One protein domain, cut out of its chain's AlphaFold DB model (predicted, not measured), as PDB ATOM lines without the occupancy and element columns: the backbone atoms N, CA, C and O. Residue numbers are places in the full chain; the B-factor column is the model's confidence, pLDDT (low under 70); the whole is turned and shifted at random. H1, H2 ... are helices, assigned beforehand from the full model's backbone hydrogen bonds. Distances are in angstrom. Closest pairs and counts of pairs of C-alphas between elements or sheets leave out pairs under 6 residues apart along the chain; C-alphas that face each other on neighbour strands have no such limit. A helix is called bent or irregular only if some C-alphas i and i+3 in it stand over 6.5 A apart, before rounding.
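What this domain is: This is residues 4 to 49 of the 227 residues of the protein "Histidine kinase domain-containing protein" of Calothrix elsteri CCALA 953 (UniProt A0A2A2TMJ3). The model is an open hook: the long helix H3 is the shaft, and ahead of it the printed part curves round through two short helices, H1 and H2, with few contacts to close the curve. Residues 32 to 49 of H3 stick out as a free arm that makes most of the length, while H1, at the tip of the hook, turns back beside the start of H3 with a gap between them. The printed part has 46 residues with three named helices, in the order H1, H2, H3, and no named strand; the class is all helix. The whole is extended, with a radius of gyration of the C-alphas of 15.0 A and spans of 45 by 21 by 10 A.

How they stand to each other: Start at H1, residues 4 to 10, which touches no helix. It is apart from H2, residues 16 to 24, though a tight link of 5 residues joins the two. It is also apart from H3, residues 27 to 49, but only just, with their closest C-alphas 8.3 A apart. Go on to Ser 22 and Glu 28, where H2 and H3 are close but not clearly touching: this is their one pair of C-alphas within 8 A, at 7.8 A. The lines of H2 and H3 stand at a steep tilt of 49 degrees, the same way, and the line of H3 is a rough one. In the backbones of H1 and H2 you will find every O i to N i+4 pair within hydrogen-bond range; in H3 it is 17 of 19.

Where its parts are: Find C-alpha 4 at (379.947, 260.982, 258.086); from there H1 runs to Lys 10. Next look for C-alpha 16 at (363.456, 260.946, 252.966), where H2 begins; it runs 12.2 A to Glu 24. After a tight link of 2 residues, H3 begins at Leu 27 and runs 32.0 A to C-alpha 49 at (401.637, 238.426, 264.040). Look near residue 34 for a kink of 28 degrees in H3. H3 is irregular, but only just: C-alphas 32 and 35 are 6.53 A apart.

The domain as a whole: The two C-alphas farthest apart are those of Val 16 and Arg 49, at 45.7 A. The printed part has no cut, and both links, H1 to H2 and H2 to H3, are tight. Residues 6 to 18 stand free, of which 6 to 10 belong to H1 and 16 to 18 to H2; residues 32 to 49, which belong to H3, stand free too. In the B-factor column the mean pLDDT of the printed part is 75.5, and 17 residues are under 70, namely residues 4 to 19 and residue 47.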
ATOM      1  N   PHE A   4     381.373 261.045 257.786       62.84
ATOM      2  CA  PHE A   4     379.947 260.982 258.086       62.84
ATOM      3  C   PHE A   4     379.471 262.088 259.046       62.84
ATOM      4  O   PHE A   4     378.502 262.773 258.736       62.84
ATOM      5  N   ASP A   5     380.219 262.375 260.119       64.88
ATOM      6  CA  ASP A   5     379.893 263.463 261.061       64.88
ATOM      7  C   ASP A   5     379.867 264.831 260.359       64.88
ATOM      8  O   ASP A   5     379.086 265.724 260.686       64.88
ATOM      9  N   LEU A   6     380.751 265.003 259.367       67.69
ATOM     10  CA  LEU A   6     380.826 266.207 258.542       67.69
ATOM     11  C   LEU A   6     379.659 266.291 257.543       67.69
ATOM     12  O   LEU A   6     379.214 267.394 257.230       67.69
ATOM     13  N   TYR A   7     379.177 265.145 257.053       67.44
ATOM     14  CA  TYR A   7     378.030 265.043 256.151       67.44
ATOM     15  C   TYR A   7     376.721 265.388 256.876       67.44
ATOM     16  O   TYR A   7     376.034 266.310 256.438       67.44
ATOM     17  N   GLN A   8     376.449 264.778 258.037       66.69
ATOM     18  CA  GLN A   8     375.284 265.107 258.878       66.69
ATOM     19  C   GLN A   8     375.281 266.575 259.333       66.69
ATOM     20  O   GLN A   8     374.242 267.227 259.334       66.69
ATOM     21  N   LYS A   9     376.451 267.149 259.656       67.44
ATOM     22  CA  LYS A   9     376.553 268.580 259.999       67.44
ATOM     23  C   LYS A   9     376.276 269.529 258.834       67.44
ATOM     24  O   LYS A   9     375.890 270.668 259.084       67.44
ATOM     25  N   LYS A  10     376.558 269.126 257.590       69.38
ATOM     26  CA  LYS A  10     376.397 269.987 256.406       69.38
ATOM     27  C   LYS A  10     375.052 269.827 255.702       69.38
ATOM     28  O   LYS A  10     374.644 270.775 255.038       69.38
ATOM     29  N   TYR A  11     374.388 268.687 255.853       66.69
ATOM     30  CA  TYR A  11     373.090 268.395 255.243       66.69
ATOM     31  C   TYR A  11     372.139 267.792 256.293       66.69
ATOM     32  O   TYR A  11     371.951 266.579 256.312       66.69
ATOM     33  N   PRO A  12     371.583 268.621 257.197       61.31
ATOM     34  CA  PRO A  12     370.694 268.165 258.271       61.31
ATOM     35  C   PRO A  12     369.279 267.790 257.794       61.31
ATOM     36  O   PRO A  12     368.568 267.105 258.516       61.31
ATOM     37  N   GLU A  13     368.876 268.220 256.596       60.72
ATOM     38  CA  GLU A  13     367.655 267.771 255.915       60.72
ATOM     39  C   GLU A  13     368.063 266.785 254.817       60.72
ATOM     40  O   GLU A  13     368.283 267.162 253.661       60.72
ATOM     41  N   ALA A  14     368.290 265.529 255.194       60.09
ATOM     42  CA  ALA A  14     368.557 264.481 254.222       60.09
ATOM     43  C   ALA A  14     367.276 264.148 253.432       60.09
ATOM     44  O   ALA A  14     366.153 264.426 253.846       60.09
ATOM     45  N   ASN A  15     367.446 263.587 252.233       67.12
ATOM     46  CA  ASN A  15     366.334 263.082 251.430       67.12
ATOM     47  C   ASN A  15     365.617 261.965 252.217       67.12
ATOM     48  O   ASN A  15     366.299 261.124 252.793       67.12
ATOM     49  N   VAL A  16     364.278 261.922 252.209       67.56
ATOM     50  CA  VAL A  16     363.456 260.946 252.966       67.56
ATOM     51  C   VAL A  16     363.917 259.501 252.739       67.56
ATOM     52  O   VAL A  16     363.915 258.682 253.654       67.56
ATOM     53  N   GLU A  17     364.363 259.196 251.523       69.56
ATOM     54  CA  GLU A  17     364.914 257.892 251.144       69.56
ATOM     55  C   GLU A  17     366.215 257.551 251.905       69.56
ATOM     56  O   GLU A  17     366.406 256.415 252.321       69.56
ATOM     57  N   ILE A  18     367.076 258.542 252.164       69.62
ATOM     58  CA  ILE A  18     368.334 258.383 252.913       69.62
ATOM     59  C   ILE A  18     368.058 258.169 254.401       69.62
ATOM     60  O   ILE A  18     368.712 257.320 255.004       69.62
ATOM     61  N   ASP A  19     367.107 258.899 254.986       69.88
ATOM     62  CA  ASP A  19     366.748 258.733 256.400       69.88
ATOM     63  C   ASP A  19     366.092 257.373 256.640       69.88
ATOM     64  O   ASP A  19     366.517 256.638 257.528       69.88
ATOM     65  N   THR A  20     365.160 256.977 255.766       73.00
ATOM     66  CA  THR A  20     364.500 255.664 255.843       73.00
ATOM     67  C   THR A  20     365.526 254.533 255.752       73.00
ATOM     68  O   THR A  20     365.547 253.646 256.599       73.00
ATOM     69  N   THR A  21     366.442 254.582 254.777       74.56
ATOM     70  CA  THR A  21     367.492 253.558 254.651       74.56
ATOM     71  C   THR A  21     368.502 253.607 255.801       74.56
ATOM     72  O   THR A  21     369.007 252.561 256.198       74.56
ATOM     73  N   SER A  22     368.808 254.785 256.355       75.00
ATOM     74  CA  SER A  22     369.735 254.922 257.492       75.00
ATOM     75  C   SER A  22     369.156 254.343 258.783       75.00
ATOM     76  O   SER A  22     369.901 253.729 259.549       75.00
ATOM     77  N   GLU A  23     367.850 254.504 259.005       77.62
ATOM     78  CA  GLU A  23     367.115 253.872 260.106       77.62
ATOM     79  C   GLU A  23     366.989 252.355 259.902       77.62
ATOM     80  O   GLU A  23     367.242 251.594 260.833       77.62
ATOM     81  N   GLU A  24     366.680 251.892 258.683       82.06
ATOM     82  CA  GLU A  24     366.561 250.459 258.362       82.06
ATOM     83  C   GLU A  24     367.852 249.668 258.621       82.06
ATOM     84  O   GLU A  24     367.793 248.511 259.042       82.06
ATOM     85  N   ILE A  25     369.018 250.269 258.366       80.88
ATOM     86  CA  ILE A  25     370.326 249.619 258.557       80.88
ATOM     87  C   ILE A  25     370.977 249.936 259.907       80.88
ATOM     88  O   ILE A  25     372.096 249.484 260.141       80.88
ATOM     89  N   ASP A  26     370.317 250.718 260.766       83.88
ATOM     90  CA  ASP A  26     370.865 251.208 262.038       83.88
ATOM     91  C   ASP A  26     372.268 251.826 261.857       83.88
ATOM     92  O   ASP A  26     373.286 251.415 262.429       83.88
ATOM     93  N   LEU A  27     372.346 252.802 260.949       78.69
ATOM     94  CA  LEU A  27     373.614 253.373 260.493       78.69
ATOM     95  C   LEU A  27     374.406 254.043 261.627       78.69
ATOM     96  O   LEU A  27     375.640 254.057 261.597       78.69
ATOM     97  N   GLU A  28     373.713 254.579 262.634       79.19
ATOM     98  CA  GLU A  28     374.328 255.179 263.820       79.19
ATOM     99  C   GLU A  28     375.059 254.122 264.660       79.19
ATOM    100  O   GLU A  28     376.226 254.323 265.024       79.19
ATOM    101  N   PHE A  29     374.437 252.956 264.869       81.75
ATOM    102  CA  PHE A  29     375.089 251.810 265.498       81.75
ATOM    103  C   PHE A  29     376.308 251.346 264.696       81.75
ATOM    104  O   PHE A  29     377.399 251.219 265.257       81.75
ATOM    105  N   ILE A  30     376.171 251.166 263.376       84.44
ATOM    106  CA  ILE A  30     377.279 250.720 262.513       84.44
ATOM    107  C   ILE A  30     378.448 251.711 262.559       84.44
ATOM    108  O   ILE A  30     379.599 251.299 262.696       84.44
ATOM    109  N   SER A  31     378.182 253.016 262.475       82.19
ATOM    110  CA  SER A  31     379.223 254.052 262.510       82.19
ATOM    111  C   SER A  31     379.963 254.085 263.853       82.19
ATOM    112  O   SER A  31     381.171 254.335 263.895       82.19
ATOM    113  N   ALA A  32     379.268 253.792 264.955       83.00
ATOM    114  CA  ALA A  32     379.866 253.717 266.284       83.00
ATOM    115  C   ALA A  32     380.617 252.397 266.546       83.00
ATOM    116  O   ALA A  32     381.615 252.397 267.279       83.00
ATOM    117  N   ASP A  33     380.154 251.280 265.981       84.56
ATOM    118  CA  ASP A  33     380.677 249.940 266.264       84.56
ATOM    119  C   ASP A  33     381.784 249.505 265.296       84.56
ATOM    120  O   ASP A  33     382.804 248.958 265.721       84.56
ATOM    121  N   LEU A  34     381.677 249.854 264.011       85.38
ATOM    122  CA  LEU A  34     382.677 249.530 262.990       85.38
ATOM    123  C   LEU A  34     384.111 249.950 263.378       85.38
ATOM    124  O   LEU A  34     385.026 249.141 263.208       85.38
ATOM    125  N   PRO A  35     384.368 251.144 263.950       85.75
ATOM    126  CA  PRO A  35     385.714 251.524 264.377       85.75
ATOM    127  C   PRO A  35     386.231 250.652 265.526       85.75
ATOM    128  O   PRO A  35     387.423 250.342 265.574       85.75
ATOM    129  N   LYS A  36     385.347 250.231 266.441       85.19
ATOM    130  CA  LYS A  36     385.692 249.351 267.566       85.19
ATOM    131  C   LYS A  36     386.003 247.944 267.070       85.19
ATOM    132  O   LYS A  36     386.992 247.354 267.512       85.19
ATOM    133  N   LEU A  37     385.219 247.434 266.120       87.12
ATOM    134  CA  LEU A  37     385.466 246.155 265.454       87.12
ATOM    135  C   LEU A  37     386.795 246.168 264.698       87.12
ATOM    136  O   LEU A  37     387.613 245.272 264.899       87.12
ATOM    137  N   MET A  38     387.061 247.213 263.909       85.88
ATOM    138  CA  MET A  38     388.339 247.379 263.207       85.88
ATOM    139  C   MET A  38     389.510 247.453 264.187       85.88
ATOM    140  O   MET A  38     390.495 246.745 264.005       85.88
ATOM    141  N   SER A  39     389.388 248.227 265.270       83.00
ATOM    142  CA  SER A  39     390.412 248.290 266.320       83.00
ATOM    143  C   SER A  39     390.652 246.924 266.967       83.00
ATOM    144  O   SER A  39     391.797 246.538 267.195       83.00
ATOM    145  N   SER A  40     389.588 246.177 267.257       82.12
ATOM    146  CA  SER A  40     389.673 244.848 267.871       82.12
ATOM    147  C   SER A  40     390.322 243.839 266.922       82.12
ATOM    148  O   SER A  40     391.161 243.040 267.343       82.12
ATOM    149  N   MET A  41     390.004 243.922 265.627       87.94
ATOM    150  CA  MET A  41     390.630 243.128 264.573       87.94
ATOM    151  C   MET A  41     392.116 243.464 264.423       87.94
ATOM    152  O   MET A  41     392.925 242.544 264.337       87.94
ATOM    153  N   THR A  42     392.499 244.746 264.444       83.19
ATOM    154  CA  THR A  42     393.909 245.170 264.400       83.19
ATOM    155  C   THR A  42     394.685 244.624 265.595       83.19
ATOM    156  O   THR A  42     395.713 243.982 265.399       83.19
ATOM    157  N   ILE A  43     394.159 244.767 266.818       79.56
ATOM    158  CA  ILE A  43     394.785 244.214 268.032       79.56
ATOM    159  C   ILE A  43     394.932 242.688 267.925       79.56
ATOM    160  O   ILE A  43     395.979 242.131 268.264       79.56
ATOM    161  N   GLY A  44     393.896 241.998 267.440       77.38
ATOM    162  CA  GLY A  44     393.933 240.555 267.201       77.38
ATOM    163  C   GLY A  44     394.992 240.155 266.169       77.38
ATOM    164  O   GLY A  44     395.767 239.230 266.414       77.38
ATOM    165  N   ALA A  45     395.071 240.873 265.048       81.19
ATOM    166  CA  ALA A  45     396.036 240.636 263.978       81.19
ATOM    167  C   ALA A  45     397.480 240.894 264.434       81.19
ATOM    168  O   ALA A  45     398.353 240.065 264.175       81.19
ATOM    169  N   ASP A  46     397.729 241.976 265.174       71.88
ATOM    170  CA  ASP A  46     399.042 242.280 265.749       71.88
ATOM    171  C   ASP A  46     399.464 241.224 266.770       71.88
ATOM    172  O   ASP A  46     400.626 240.805 266.805       71.88
ATOM    173  N   ARG A  47     398.513 240.712 267.558       68.81
ATOM    174  CA  ARG A  47     398.759 239.598 268.477       68.81
ATOM    175  C   ARG A  47     399.115 238.316 267.729       68.81
ATOM    176  O   ARG A  47     400.099 237.675 268.092       68.81
ATOM    177  N   ILE A  48     398.364 237.948 266.689       76.44
ATOM    178  CA  ILE A  48     398.666 236.775 265.850       76.44
ATOM    179  C   ILE A  48     400.037 236.938 265.198       76.44
ATOM    180  O   ILE A  48     400.854 236.024 265.268       76.44
ATOM    181  N   ARG A  49     400.330 238.110 264.624       72.44
ATOM    182  CA  ARG A  49     401.637 238.426 264.040       72.44
ATOM    183  C   ARG A  49     402.750 238.237 265.061       72.44
ATOM    184  O   ARG A  49     403.742 237.591 264.743       72.44
TER     185      ARG A  49